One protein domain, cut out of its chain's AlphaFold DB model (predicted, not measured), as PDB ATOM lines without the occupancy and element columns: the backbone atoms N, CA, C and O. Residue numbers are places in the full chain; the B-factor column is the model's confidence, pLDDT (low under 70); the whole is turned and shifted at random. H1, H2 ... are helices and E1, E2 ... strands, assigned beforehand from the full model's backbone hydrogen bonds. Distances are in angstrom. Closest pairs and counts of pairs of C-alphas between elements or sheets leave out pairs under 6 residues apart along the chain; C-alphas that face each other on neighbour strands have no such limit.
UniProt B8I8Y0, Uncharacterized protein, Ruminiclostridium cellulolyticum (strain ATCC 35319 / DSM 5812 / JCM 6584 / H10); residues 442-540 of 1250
ATOM      1  N   ALA A 442     -17.325 -11.307 -16.145       65.69
ATOM      2  CA  ALA A 442     -17.328 -12.497 -15.288       65.69
ATOM      3  C   ALA A 442     -15.987 -13.261 -15.301       65.69
ATOM      4  O   ALA A 442     -15.510 -13.715 -14.256       65.69
ATOM      5  N   ALA A 443     -15.322 -13.335 -16.460       68.44
ATOM      6  CA  ALA A 443     -13.995 -13.944 -16.591       68.44
ATOM      7  C   ALA A 443     -12.892 -13.152 -15.852       68.44
ATOM      8  O   ALA A 443     -11.942 -13.736 -15.318       68.44
ATOM      9  N   SER A 444     -13.034 -11.825 -15.772       74.88
ATOM     10  CA  SER A 444     -12.104 -10.950 -15.045       74.88
ATOM     11  C   SER A 444     -12.264 -11.115 -13.529       74.88
ATOM     12  O   SER A 444     -11.285 -11.310 -12.807       74.88
ATOM     13  N   VAL A 445     -13.515 -11.101 -13.052       77.38
ATOM     14  CA  VAL A 445     -13.874 -11.221 -11.627       77.38
ATOM     15  C   VAL A 445     -13.345 -12.525 -11.020       77.38
ATOM     16  O   VAL A 445     -12.713 -12.503  -9.959       77.38
ATOM     17  N   ALA A 446     -13.511 -13.651 -11.723       75.56
ATOM     18  CA  ALA A 446     -13.014 -14.955 -11.281       75.56
ATOM     19  C   ALA A 446     -11.484 -14.988 -11.087       75.56
ATOM     20  O   ALA A 446     -10.985 -15.638 -10.165       75.56
ATOM     21  N   THR A 447     -10.733 -14.256 -11.917       79.38
ATOM     22  CA  THR A 447      -9.264 -14.183 -11.836       79.38
ATOM     23  C   THR A 447      -8.812 -13.411 -10.593       79.38
ATOM     24  O   THR A 447      -7.948 -13.874  -9.845       79.38
ATOM     25  N   VAL A 448      -9.441 -12.265 -10.311       83.69
ATOM     26  CA  VAL A 448      -9.109 -11.424  -9.146       83.69
ATOM     27  C   VAL A 448      -9.470 -12.108  -7.823       83.69
ATOM     28  O   VAL A 448      -8.720 -11.992  -6.849       83.69
ATOM     29  N   LYS A 449     -10.541 -12.913  -7.793       83.06
ATOM     30  CA  LYS A 449     -10.930 -13.713  -6.617       83.06
ATOM     31  C   LYS A 449      -9.817 -14.640  -6.121       83.06
ATOM     32  O   LYS A 449      -9.653 -14.801  -4.911       83.06
ATOM     33  N   GLY A 450      -9.023 -15.200  -7.037       77.75
ATOM     34  CA  GLY A 450      -7.862 -16.027  -6.700       77.75
ATOM     35  C   GLY A 450      -6.710 -15.247  -6.054       77.75
ATOM     36  O   GLY A 450      -6.041 -15.777  -5.170       77.75
ATOM     37  N   LEU A 451      -6.497 -13.986  -6.447       83.25
ATOM     38  CA  LEU A 451      -5.432 -13.136  -5.898       83.25
ATOM     39  C   LEU A 451      -5.753 -12.665  -4.474       83.25
ATOM     40  O   LEU A 451      -4.909 -12.764  -3.586       83.25
ATOM     41  N   VAL A 452      -6.984 -12.198  -4.240       84.50
ATOM     42  CA  VAL A 452      -7.412 -11.663  -2.933       84.50
ATOM     43  C   VAL A 452      -7.378 -12.735  -1.837       84.50
ATOM     44  O   VAL A 452      -6.955 -12.459  -0.713       84.50
ATOM     45  N   ALA A 453      -7.760 -13.972  -2.171       81.06
ATOM     46  CA  ALA A 453      -7.749 -15.102  -1.242       81.06
ATOM     47  C   ALA A 453      -6.336 -15.579  -0.837       81.06
ATOM     48  O   ALA A 453      -6.212 -16.360   0.104       81.06
ATOM     49  N   GLY A 454      -5.279 -15.133  -1.530       74.75
ATOM     50  CA  GLY A 454      -3.883 -15.493  -1.245       74.75
ATOM     51  C   GLY A 454      -3.112 -14.501  -0.362       74.75
ATOM     52  O   GLY A 454      -1.940 -14.739  -0.075       74.75
ATOM     53  N   ALA A 455      -3.725 -13.385   0.041       80.19
ATOM     54  CA  ALA A 455      -3.072 -12.328   0.818       80.19
ATOM     55  C   ALA A 455      -3.068 -12.595   2.344       80.19
ATOM     56  O   ALA A 455      -3.776 -13.463   2.849       80.19
ATOM     57  N   THR A 456      -2.237 -11.853   3.088       72.06
ATOM     58  CA  THR A 456      -2.032 -12.000   4.546       72.06
ATOM     59  C   THR A 456      -2.422 -10.716   5.283       72.06
ATOM     60  O   THR A 456      -2.075  -9.630   4.825       72.06
ATOM     61  N   TYR A 457      -3.113 -10.837   6.425       83.56
ATOM     62  CA  TYR A 457      -3.759  -9.719   7.126       83.56
ATOM     63  C   TYR A 457      -3.562  -9.818   8.661       83.56
ATOM     64  O   TYR A 457      -4.060 -10.754   9.285       83.56
ATOM     65  N   THR A 458      -2.837  -8.877   9.284       74.75
ATOM     66  CA  THR A 458      -2.558  -8.831  10.746       74.75
ATOM     67  C   THR A 458      -2.277  -7.405  11.243       74.75
ATOM     68  O   THR A 458      -1.579  -6.676  10.540       74.75
ATOM     69  N   MET A 459      -2.718  -7.026  12.455       77.88
ATOM     70  CA  MET A 459      -2.460  -5.704  13.071       77.88
ATOM     71  C   MET A 459      -2.566  -5.749  14.620       77.88
ATOM     72  O   MET A 459      -2.976  -6.764  15.174       77.88
ATOM     73  N   THR A 460      -2.206  -4.689  15.355       73.00
ATOM     74  CA  THR A 460      -2.414  -4.577  16.823       73.00
ATOM     75  C   THR A 460      -3.605  -3.670  17.178       73.00
ATOM     76  O   THR A 460      -4.066  -2.903  16.335       73.00
ATOM     77  N   GLN A 461      -4.132  -3.695  18.417       72.44
ATOM     78  CA  GLN A 461      -5.256  -2.800  18.774       72.44
ATOM     79  C   GLN A 461      -4.835  -1.332  18.947       72.44
ATOM     80  O   GLN A 461      -5.640  -0.441  18.711       72.44
ATOM     81  N   ALA A 462      -3.568  -1.054  19.275       69.38
ATOM     82  CA  ALA A 462      -3.051   0.319  19.284       69.38
ATOM     83  C   ALA A 462      -3.069   0.960  17.880       69.38
ATOM     84  O   ALA A 462      -3.139   2.181  17.758       69.38
ATOM     85  N   GLU A 463      -3.025   0.133  16.833       69.38
ATOM     86  CA  GLU A 463      -3.213   0.524  15.432       69.38
ATOM     87  C   GLU A 463      -4.692   0.411  15.002       69.38
ATOM     88  O   GLU A 463      -5.123   1.118  14.098       69.38
ATOM     89  N   ALA A 464      -5.500  -0.427  15.663       69.06
ATOM     90  CA  ALA A 464      -6.952  -0.521  15.478       69.06
ATOM     91  C   ALA A 464      -7.710   0.504  16.339       69.06
ATOM     92  O   ALA A 464      -8.561   0.139  17.153       69.06
ATOM     93  N   THR A 465      -7.407   1.792  16.153       72.06
ATOM     94  CA  THR A 465      -8.061   2.898  16.880       72.06
ATOM     95  C   THR A 465      -9.585   2.890  16.754       72.06
ATOM     96  O   THR A 465     -10.280   3.299  17.680       72.06
ATOM     97  N   ASP A 466     -10.101   2.377  15.637       69.25
ATOM     98  CA  ASP A 466     -11.493   1.982  15.452       69.25
ATOM     99  C   ASP A 466     -11.605   0.849  14.406       69.25
ATOM    100  O   ASP A 466     -10.623   0.427  13.787       69.25
ATOM    101  N   GLU A 467     -12.828   0.356  14.196       77.00
ATOM    102  CA  GLU A 467     -13.160  -0.658  13.185       77.00
ATOM    103  C   GLU A 467     -12.807  -0.217  11.749       77.00
ATOM    104  O   GLU A 467     -12.363  -1.031  10.935       77.00
ATOM    105  N   ALA A 468     -12.953   1.075  11.438       75.81
ATOM    106  CA  ALA A 468     -12.637   1.618  10.120       75.81
ATOM    107  C   ALA A 468     -11.123   1.617   9.856       75.81
ATOM    108  O   ALA A 468     -10.701   1.382   8.728       75.81
ATOM    109  N   THR A 469     -10.302   1.787  10.892       79.56
ATOM    110  CA  THR A 469      -8.838   1.730  10.811       79.56
ATOM    111  C   THR A 469      -8.373   0.317  10.435       79.56
ATOM    112  O   THR A 469      -7.535   0.155   9.548       79.56
ATOM    113  N   VAL A 470      -8.997  -0.722  11.014       80.88
ATOM    114  CA  VAL A 470      -8.773  -2.130  10.615       80.88
ATOM    115  C   VAL A 470      -9.192  -2.365   9.164       80.88
ATOM    116  O   VAL A 470      -8.445  -2.967   8.390       80.88
ATOM    117  N   LYS A 471     -10.363  -1.850   8.771       81.81
ATOM    118  CA  LYS A 471     -10.879  -1.963   7.403       81.81
ATOM    119  C   LYS A 471      -9.956  -1.293   6.375       81.81
ATOM    120  O   LYS A 471      -9.651  -1.908   5.357       81.81
ATOM    121  N   ILE A 472      -9.448  -0.093   6.665       83.56
ATOM    122  CA  ILE A 472      -8.502   0.645   5.809       83.56
ATOM    123  C   ILE A 472      -7.199  -0.141   5.615       83.56
ATOM    124  O   ILE A 472      -6.678  -0.186   4.499       83.56
ATOM    125  N   ALA A 473      -6.684  -0.803   6.655       81.44
ATOM    126  CA  ALA A 473      -5.501  -1.655   6.531       81.44
ATOM    127  C   ALA A 473      -5.748  -2.857   5.594       81.44
ATOM    128  O   ALA A 473      -4.918  -3.147   4.732       81.44
ATOM    129  N   ILE A 474      -6.916  -3.505   5.693       86.50
ATOM    130  CA  ILE A 474      -7.326  -4.599   4.794       86.50
ATOM    131  C   ILE A 474      -7.476  -4.097   3.345       86.50
ATOM    132  O   ILE A 474      -6.945  -4.710   2.418       86.50
ATOM    133  N   GLU A 475      -8.142  -2.957   3.139       86.50
ATOM    134  CA  GLU A 475      -8.321  -2.342   1.814       86.50
ATOM    135  C   GLU A 475      -6.985  -1.917   1.185       86.50
ATOM    136  O   GLU A 475      -6.789  -2.095  -0.016       86.50
ATOM    137  N   THR A 476      -6.027  -1.456   1.995       83.75
ATOM    138  CA  THR A 476      -4.667  -1.113   1.547       83.75
ATOM    139  C   THR A 476      -3.899  -2.341   1.044       83.75
ATOM    140  O   THR A 476      -3.199  -2.250   0.035       83.75
ATOM    141  N   VAL A 477      -4.052  -3.505   1.691       82.88
ATOM    142  CA  VAL A 477      -3.448  -4.770   1.227       82.88
ATOM    143  C   VAL A 477      -4.055  -5.219  -0.109       82.88
ATOM    144  O   VAL A 477      -3.323  -5.655  -0.998       82.88
ATOM    145  N   ILE A 478      -5.371  -5.070  -0.288       85.62
ATOM    146  CA  ILE A 478      -6.076  -5.467  -1.521       85.62
ATOM    147  C   ILE A 478      -5.748  -4.527  -2.689       85.62
ATOM    148  O   ILE A 478      -5.526  -4.994  -3.806       85.62
ATOM    149  N   ALA A 479      -5.635  -3.220  -2.438       80.12
ATOM    150  CA  ALA A 479      -5.260  -2.222  -3.444       80.12
ATOM    151  C   ALA A 479      -3.838  -2.419  -4.018       80.12
ATOM    152  O   ALA A 479      -3.517  -1.859  -5.065       80.12
ATOM    153  N   GLY A 480      -2.989  -3.222  -3.364       75.88
ATOM    154  CA  GLY A 480      -1.671  -3.622  -3.868       75.88
ATOM    155  C   GLY A 480      -1.683  -4.764  -4.897       75.88
ATOM    156  O   GLY A 480      -0.620  -5.132  -5.398       75.88
ATOM    157  N   LEU A 481      -2.846  -5.351  -5.203       82.94
ATOM    158  CA  LEU A 481      -2.991  -6.476  -6.136       82.94
ATOM    159  C   LEU A 481      -3.255  -6.010  -7.582       82.94
ATOM    160  O   LEU A 481      -3.686  -4.889  -7.841       82.94
ATOM    161  N   ALA A 482      -3.021  -6.895  -8.554       80.75
ATOM    162  CA  ALA A 482      -3.310  -6.632  -9.966       80.75
ATOM    163  C   ALA A 482      -4.801  -6.885 -10.275       80.75
ATOM    164  O   ALA A 482      -5.189  -8.003 -10.606       80.75
ATOM    165  N   LEU A 483      -5.636  -5.849 -10.136       80.69
ATOM    166  CA  LEU A 483      -7.104  -5.976 -10.154       80.69
ATOM    167  C   LEU A 483      -7.776  -5.938 -11.548       80.69
ATOM    168  O   LEU A 483      -8.983  -6.119 -11.619       80.69
ATOM    169  N   ASP A 484      -7.058  -5.674 -12.645       71.75
ATOM    170  CA  ASP A 484      -7.604  -5.615 -14.027       71.75
ATOM    171  C   ASP A 484      -8.960  -4.872 -14.178       71.75
ATOM    172  O   ASP A 484      -9.910  -5.335 -14.813       71.75
ATOM    173  N   GLY A 485      -9.102  -3.716 -13.525       75.12
ATOM    174  CA  GLY A 485     -10.338  -2.923 -13.559       75.12
ATOM    175  C   GLY A 485     -11.533  -3.521 -12.799       75.12
ATOM    176  O   GLY A 485     -12.585  -2.890 -12.764       75.12
ATOM    177  N   VAL A 486     -11.389  -4.687 -12.157       80.44
ATOM    178  CA  VAL A 486     -12.348  -5.186 -11.162       80.44
ATOM    179  C   VAL A 486     -12.284  -4.271  -9.939       80.44
ATOM    180  O   VAL A 486     -11.238  -4.116  -9.308       80.44
ATOM    181  N   THR A 487     -13.413  -3.665  -9.589       80.50
ATOM    182  CA  THR A 487     -13.555  -2.924  -8.333       80.50
ATOM    183  C   THR A 487     -13.730  -3.897  -7.169       80.50
ATOM    184  O   THR A 487     -14.363  -4.946  -7.311       80.50
ATOM    185  N   THR A 488     -13.151  -3.568  -6.015       82.88
ATOM    186  CA  THR A 488     -13.164  -4.427  -4.823       82.88
ATOM    187  C   THR A 488     -13.723  -3.681  -3.618       82.88
ATOM    188  O   THR A 488     -13.350  -2.531  -3.391       82.88
ATOM    189  N   SER A 489     -14.558  -4.337  -2.817       81.62
ATOM    190  CA  SER A 489     -15.167  -3.775  -1.607       81.62
ATOM    191  C   SER A 489     -14.995  -4.716  -0.415       81.62
ATOM    192  O   SER A 489     -15.359  -5.888  -0.476       81.62
ATOM    193  N   VAL A 490     -14.424  -4.222   0.689       85.25
ATOM    194  CA  VAL A 490     -14.255  -5.024   1.913       85.25
ATOM    195  C   VAL A 490     -15.527  -4.966   2.748       85.25
ATOM    196  O   VAL A 490     -15.848  -3.939   3.349       85.25
ATOM    197  N   THR A 491     -16.221  -6.096   2.820       79.88
ATOM    198  CA  THR A 491     -17.429  -6.288   3.622       79.88
ATOM    199  C   THR A 491     -17.059  -7.020   4.906       79.88
ATOM    200  O   THR A 491     -16.553  -8.141   4.877       79.88
ATOM    201  N   LYS A 492     -17.313  -6.396   6.059       80.00
ATOM    202  CA  LYS A 492     -17.199  -7.058   7.365       80.00
ATOM    203  C   LYS A 492     -18.183  -8.230   7.434       80.00
ATOM    204  O   LYS A 492     -19.366  -8.050   7.161       80.00
ATOM    205  N   VAL A 493     -17.692  -9.402   7.828       83.81
ATOM    206  CA  VAL A 493     -18.523 -10.552   8.216       83.81
ATOM    207  C   VAL A 493     -18.790 -10.479   9.713       83.81
ATOM    208  O   VAL A 493     -19.938 -10.466  10.138       83.81
ATOM    209  N   ASP A 494     -17.723 -10.344  10.497       78.50
ATOM    210  CA  ASP A 494     -17.778 -10.096  11.933       78.50
ATOM    211  C   ASP A 494     -16.517  -9.341  12.364       78.50
ATOM    212  O   ASP A 494     -15.433  -9.592  11.842       78.50
ATOM    213  N   TYR A 495     -16.645  -8.437  13.328       78.44
ATOM    214  CA  TYR A 495     -15.513  -7.851  14.034       78.44
ATOM    215  C   TYR A 495     -15.765  -8.061  15.512       78.44
ATOM    216  O   TYR A 495     -16.524  -7.315  16.125       78.44
ATOM    217  N   THR A 496     -15.086  -9.056  16.076       79.00
ATOM    218  CA  THR A 496     -14.817  -9.066  17.509       79.00
ATOM    219  C   THR A 496     -13.756  -7.990  17.735       79.00
ATOM    220  O   THR A 496     -12.615  -8.198  17.303       79.00
ATOM    221  N   PRO A 497     -14.076  -6.836  18.356       68.75
ATOM    222  CA  PRO A 497     -13.047  -5.880  18.726       68.75
ATOM    223  C   PRO A 497     -12.108  -6.572  19.702       68.75
ATOM    224  O   PRO A 497     -12.558  -7.407  20.487       68.75
ATOM    225  N   ALA A 498     -10.821  -6.231  19.687       64.31
ATOM    226  CA  ALA A 498      -9.939  -6.733  20.731       64.31
ATOM    227  C   ALA A 498     -10.466  -6.168  22.062       64.31
ATOM    228  O   ALA A 498     -10.467  -4.951  22.257       64.31
ATOM    229  N   VAL A 499     -11.047  -7.030  22.901       69.38
ATOM    230  CA  VAL A 499     -11.942  -6.615  23.980       69.38
ATOM    231  C   VAL A 499     -11.130  -5.963  25.066       69.38
ATOM    232  O   VAL A 499     -10.226  -6.565  25.649       69.38
ATOM    233  N   ALA A 500     -11.507  -4.724  25.337       57.72
ATOM    234  CA  ALA A 500     -10.960  -3.946  26.410       57.72
ATOM    235  C   ALA A 500     -11.426  -4.568  27.749       57.72
ATOM    236  O   ALA A 500     -12.586  -4.427  28.127       57.72
ATOM    237  N   GLY A 501     -10.544  -5.319  28.413       56.97
ATOM    238  CA  GLY A 501     -10.818  -6.135  29.591       56.97
ATOM    239  C   GLY A 501     -11.385  -5.349  30.772       56.97
ATOM    240  O   GLY A 501     -10.921  -4.255  31.104       56.97
ATOM    241  N   ASP A 502     -12.391  -5.937  31.416       56.53
ATOM    242  CA  ASP A 502     -13.059  -5.369  32.584       56.53
ATOM    243  C   ASP A 502     -12.467  -5.889  33.911       56.53
ATOM    244  O   ASP A 502     -11.446  -6.583  33.957       56.53
ATOM    245  N   VAL A 503     -13.145  -5.563  35.017       54.31
ATOM    246  CA  VAL A 503     -12.800  -5.942  36.400       54.31
ATOM    247  C   VAL A 503     -12.644  -7.462  36.624       54.31
ATOM    248  O   VAL A 503     -12.128  -7.878  37.661       54.31
ATOM    249  N   THR A 504     -13.087  -8.299  35.682       55.09
ATOM    250  CA  THR A 504     -13.072  -9.769  35.745       55.09
ATOM    251  C   THR A 504     -12.087 -10.434  34.776       55.09
ATOM    252  O   THR A 504     -11.706 -11.582  35.012       55.09
ATOM    253  N   THR A 505     -11.623  -9.744  33.723       58.62
ATOM    254  CA  THR A 505     -10.732 -10.307  32.679       58.62
ATOM    255  C   THR A 505      -9.570  -9.362  32.297       58.62
ATOM    256  O   THR A 505      -9.525  -8.821  31.192       58.62
ATOM    257  N   PRO A 506      -8.555  -9.179  33.174       57.22
ATOM    258  CA  PRO A 506      -7.619  -8.045  33.083       57.22
ATOM    259  C   PRO A 506      -6.605  -8.052  31.926       57.22
ATOM    260  O   PRO A 506      -5.871  -7.081  31.770       57.22
ATOM    261  N   ALA A 507      -6.498  -9.140  31.159       52.44
ATOM    262  CA  ALA A 507      -5.590  -9.229  30.010       52.44
ATOM    263  C   ALA A 507      -6.218  -8.716  28.699       52.44
ATOM    264  O   ALA A 507      -5.516  -8.610  27.695       52.44
ATOM    265  N   GLY A 508      -7.527  -8.434  28.704       62.94
ATOM    266  CA  GLY A 508      -8.318  -8.284  27.486       62.94
ATOM    267  C   GLY A 508      -8.460  -9.600  26.709       62.94
ATOM    268  O   GLY A 508      -8.002 -10.658  27.148       62.94
ATOM    269  N   THR A 509      -9.101  -9.525  25.542       75.06
ATOM    270  CA  THR A 509      -9.272 -10.665  24.623       75.06
ATOM    271  C   THR A 509      -8.895 -10.233  23.214       75.06
ATOM    272  O   THR A 509      -9.420  -9.233  22.733       75.06
ATOM    273  N   ASP A 510      -8.018 -10.971  22.537       75.00
ATOM    274  CA  ASP A 510      -7.638 -10.653  21.157       75.00
ATOM    275  C   ASP A 510      -8.850 -10.665  20.213       75.00
ATOM    276  O   ASP A 510      -9.744 -11.506  20.304       75.00
ATOM    277  N   GLY A 511      -8.878  -9.672  19.331       75.12
ATOM    278  CA  GLY A 511      -9.949  -9.411  18.387       75.12
ATOM    279  C   GLY A 511      -9.678 -10.026  17.023       75.12
ATOM    280  O   GLY A 511      -8.536 -10.232  16.608       75.12
ATOM    281  N   THR A 512     -10.755 -10.263  16.288       82.12
ATOM    282  CA  THR A 512     -10.719 -10.805  14.932       82.12
ATOM    283  C   THR A 512     -11.686 -10.033  14.057       82.12
ATOM    284  O   THR A 512     -12.894 -10.053  14.292       82.12
ATOM    285  N   TYR A 513     -11.155  -9.376  13.028       84.25
ATOM    286  CA  TYR A 513     -11.921  -8.784  11.940       84.25
ATOM    287  C   TYR A 513     -11.983  -9.812  10.809       84.25
ATOM    288  O   TYR A 513     -11.026 -10.017  10.061       84.25
ATOM    289  N   THR A 514     -13.108 -10.507  10.710       83.25
ATOM    290  CA  THR A 514     -13.408 -11.424   9.612       83.25
ATOM    291  C   THR A 514     -14.175 -10.687   8.521       83.25
ATOM    292  O   THR A 514     -15.029  -9.839   8.794       83.25
ATOM    293  N   PHE A 515     -13.852 -10.966   7.263       88.19
ATOM    294  CA  PHE A 515     -14.361 -10.189   6.138       88.19
ATOM    295  C   PHE A 515     -14.469 -11.017   4.869       88.19
ATOM    296  O   PHE A 515     -13.746 -11.989   4.674       88.19
ATOM    297  N   THR A 516     -15.348 -10.592   3.977       83.75
ATOM    298  CA  THR A 516     -15.334 -10.997   2.577       83.75
ATOM    299  C   THR A 516     -14.982  -9.798   1.713       83.75
ATOM    300  O   THR A 516     -15.130  -8.643   2.118       83.75
ATOM    301  N   VAL A 517     -14.489 -10.066   0.510       86.25
ATOM    302  CA  VAL A 517     -14.253  -9.032  -0.493       86.25
ATOM    303  C   VAL A 517     -15.248  -9.251  -1.617       86.25
ATOM    304  O   VAL A 517     -15.224 -10.296  -2.271       86.25
ATOM    305  N   GLY A 518     -16.146  -8.285  -1.796       82.81
ATOM    306  CA  GLY A 518     -16.992  -8.182  -2.973       82.81
ATOM    307  C   GLY A 518     -16.147  -7.727  -4.157       82.81
ATOM    308  O   GLY A 518     -15.304  -6.840  -4.026       82.81
ATOM    309  N   LEU A 519     -16.345  -8.365  -5.300       86.50
ATOM    310  CA  LEU A 519     -15.623  -8.133  -6.543       86.50
ATOM    311  C   LEU A 519     -16.662  -7.777  -7.600       86.50
ATOM    312  O   LEU A 519     -17.636  -8.512  -7.747       86.50
ATOM    313  N   LEU A 520     -16.477  -6.666  -8.308       79.19
ATOM    314  CA  LEU A 520     -17.450  -6.155  -9.273       79.19
ATOM    315  C   LEU A 520     -16.746  -5.566 -10.500       79.19
ATOM    316  O   LEU A 520     -15.920  -4.659 -10.376       79.19
ATOM    317  N   LYS A 521     -17.113  -6.047 -11.689       77.50
ATOM    318  CA  LYS A 521     -16.755  -5.455 -12.985       77.50
ATOM    319  C   LYS A 521     -17.999  -5.551 -13.873       77.50
ATOM    320  O   LYS A 521     -18.612  -6.611 -13.937       77.50
ATOM    321  N   GLY A 522     -18.437  -4.432 -14.450       74.62
ATOM    322  CA  GLY A 522     -19.754  -4.357 -15.095       74.62
ATOM    323  C   GLY A 522     -20.878  -4.806 -14.151       74.62
ATOM    324  O   GLY A 522     -20.967  -4.335 -13.017       74.62
ATOM    325  N   SER A 523     -21.718  -5.732 -14.615       61.66
ATOM    326  CA  SER A 523     -22.731  -6.437 -13.812       61.66
ATOM    327  C   SER A 523     -22.221  -7.723 -13.152       61.66
ATOM    328  O   SER A 523     -22.884  -8.255 -12.260       61.66
ATOM    329  N   ALA A 524     -21.066  -8.240 -13.575       64.31
ATOM    330  CA  ALA A 524     -20.509  -9.461 -13.025       64.31
ATOM    331  C   ALA A 524     -19.991  -9.209 -11.607       64.31
ATOM    332  O   ALA A 524     -19.129  -8.353 -11.379       64.31
ATOM    333  N   SER A 525     -20.504  -9.977 -10.646       72.94
ATOM    334  CA  SER A 525     -20.074  -9.899  -9.255       72.94
ATOM    335  C   SER A 525     -19.860 -11.271  -8.634       72.94
ATOM    336  O   SER A 525     -20.552 -12.238  -8.944       72.94
ATOM    337  N   ASP A 526     -18.872 -11.344  -7.750       79.62
ATOM    338  CA  ASP A 526     -18.585 -12.516  -6.931       79.62
ATOM    339  C   ASP A 526     -17.997 -12.050  -5.589       79.62
ATOM    340  O   ASP A 526     -17.556 -10.913  -5.439       79.62
ATOM    341  N   THR A 527     -18.016 -12.907  -4.576       79.62
ATOM    342  CA  THR A 527     -17.533 -12.611  -3.224       79.62
ATOM    343  C   THR A 527     -16.542 -13.686  -2.780       79.62
ATOM    344  O   THR A 527     -16.714 -14.873  -3.076       79.62
ATOM    345  N   THR A 528     -15.462 -13.297  -2.096       82.81
ATOM    346  CA  THR A 528     -14.508 -14.266  -1.525       82.81
ATOM    347  C   THR A 528     -15.160 -15.118  -0.431       82.81
ATOM    348  O   THR A 528     -16.176 -14.744   0.150       82.81
ATOM    349  N   ALA A 529     -14.535 -16.244  -0.078       80.00
ATOM    350  CA  ALA A 529     -14.788 -16.853   1.228       80.00
ATOM    351  C   ALA A 529     -14.364 -15.893   2.361       80.00
ATOM    352  O   ALA A 529     -13.620 -14.935   2.122       80.00
ATOM    353  N   THR A 530     -14.820 -16.154   3.588       82.88
ATOM    354  CA  THR A 530     -14.459 -15.360   4.769       82.88
ATOM    355  C   THR A 530     -12.958 -15.456   5.058       82.88
ATOM    356  O   THR A 530     -12.442 -16.522   5.388       82.88
ATOM    357  N   LEU A 531     -12.272 -14.323   4.944       84.38
ATOM    358  CA  LEU A 531     -10.882 -14.090   5.325       84.38
ATOM    359  C   LEU A 531     -10.826 -13.521   6.755       84.38
ATOM    360  O   LEU A 531     -11.852 -13.159   7.333       84.38
ATOM    361  N   THR A 532      -9.645 -13.479   7.376       83.06
ATOM    362  CA  THR A 532      -9.483 -13.051   8.780       83.06
ATOM    363  C   THR A 532      -8.237 -12.195   8.977       83.06
ATOM    364  O   THR A 532      -7.161 -12.534   8.492       83.06
ATOM    365  N   MET A 533      -8.413 -11.107   9.724       83.12
ATOM    366  CA  MET A 533      -7.415 -10.158  10.216       83.12
ATOM    367  C   MET A 533      -7.449 -10.186  11.757       83.12
ATOM    368  O   MET A 533      -8.529 -10.116  12.343       83.12
ATOM    369  N   THR A 534      -6.296 -10.289  12.422       79.56
ATOM    370  CA  THR A 534      -6.187 -10.417  13.900       79.56
ATOM    371  C   THR A 534      -5.727  -9.107  14.567       79.56
ATOM    372  O   THR A 534      -5.012  -8.344  13.916       79.56
ATOM    373  N   VAL A 535      -6.150  -8.849  15.822       80.69
ATOM    374  CA  VAL A 535      -5.989  -7.600  16.623       80.69
ATOM    375  C   VAL A 535      -5.830  -7.919  18.150       80.69
ATOM    376  O   VAL A 535      -6.324  -8.952  18.579       80.69
ATOM    377  N   THR A 536      -5.207  -7.074  19.007       65.88
ATOM    378  CA  THR A 536      -4.718  -7.446  20.392       65.88
ATOM    379  C   THR A 536      -4.824  -6.303  21.471       65.88
ATOM    380  O   THR A 536      -4.277  -5.243  21.190       65.88
ATOM    381  N   ALA A 537      -5.449  -6.491  22.674       67.25
ATOM    382  CA  ALA A 537      -6.394  -5.561  23.425       67.25
ATOM    383  C   ALA A 537      -6.008  -4.641  24.684       67.25
ATOM    384  O   ALA A 537      -4.840  -4.578  25.060       67.25
ATOM    385  N   THR A 538      -6.995  -3.921  25.335       48.91
ATOM    386  CA  THR A 538      -6.920  -2.818  26.413       48.91
ATOM    387  C   THR A 538      -8.047  -2.817  27.555       48.91
ATOM    388  O   THR A 538      -8.285  -3.935  27.995       48.91
ATOM    389  N   PRO A 539      -8.684  -1.721  28.143       42.03
ATOM    390  CA  PRO A 539      -9.887  -1.736  29.092       42.03
ATOM    391  C   PRO A 539     -11.094  -0.694  28.902       42.03
ATOM    392  O   PRO A 539     -11.002   0.151  28.015       42.03
ATOM    393  N   TYR A 540     -12.215  -0.709  29.705       47.97
ATOM    394  CA  TYR A 540     -13.563  -0.019  29.473       47.97
ATOM    395  C   TYR A 540     -14.443   0.462  30.727       47.97
ATOM    396  O   TYR A 540     -14.159  -0.011  31.825       47.97
TER     397      TYR A 540
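Overview. This is residues 442 to 540 of the 1250 residues of an uncharacterized protein of Ruminiclostridium cellulolyticum (strain ATCC 35319 / DSM 5812 / JCM 6584 / H10) (UniProt B8I8Y0). A long, narrow and twisted sheet makes a rod, with E2 as its long strand, E1 along one side of it, and E3 and E4 one after the other along the other side. The two helices are on opposite faces of this sheet, H1 near the end where E2 turns into E3, while the loop of residues 497 to 510 between E1 and E2 makes the other end. The printed part has 99 residues, with two named helices and four named strands, along the chain first H1 and H2 and then the strands E1 to E4; the class is mixed, helices and strands, and the sheet is branched, with E1 and E2, E2 and E3, and E2 and E4 as its neighbour pairs, each antiparallel. It is only just loose, close to compact, with a radius of gyration of the C-alphas of 15.5 A, and spans 53 by 19 by 19 A.

Along the chain. H1, residues 442 to 452, begins with C-alpha 442 at (-17.328, -12.497, -15.288). H2, residues 467 to 479, is 18.5 A long from first to last C-alpha. E1, residues 487 to 496, measures 26.6 A and bends by 52 degrees at residue 493. E2, residues 511 to 521, measures 32.3 A, with C-alpha 511 at (-9.949, -9.411, 18.387). E3 is residues 524 to 527, and E4, residues 531 to 535, ends with C-alpha 535 at (-5.989, -7.600, 16.623).

Arrangement. E1, E2 and E3 form a meander, each strand the antiparallel neighbour of the one before. E1 and E2 are a hairpin, with N 489 and O 518 within hydrogen-bond range at 2.9 A. E2 and E3 are a hairpin too, with N 519 and O 526 at 2.8 A. E4 is the antiparallel neighbour of E2, with N 513 and O 533 at 2.8 A. The pairing is staggered: E4 is beside residues 511 to 515 of E2, and E3 beside 517 to 521. H1 is on the sheet at a height of 8.2 A, over E2 and only just over E3, where 3 of its C-alphas fall; it runs along the strands, at 17 degrees to E2 on the local plane. Its closest C-alphas to E3 are those of Ala 442 and Ala 524, 4.9 A apart. H2 is on the opposite face at a height of 6.5 A, only just over none of the strands, with 2 C-alphas falling on E2 and 2 on E4; its closest C-alphas to E1 are those of Glu 475 and Val 490, 6.5 A apart. H1 and H2 are close but not clearly touching, with the C-alphas of Val 452 and Ile 478 closest at 6.5 A. In H2 every O i to N i+4 pair is within hydrogen-bond range; in H1, 4 of 7 are.

Size, cuts and confidence. The two C-alphas farthest apart are those of Ala 443 and Val 503, at 53.6 A. The printed part has no cut. The links H1 to H2 and E1 to E2 are long, with 14 residues each. Mean pLDDT of the printed part is 75.3; 25 residues are under 70, among them residues 497 to 508 and 536 to 540.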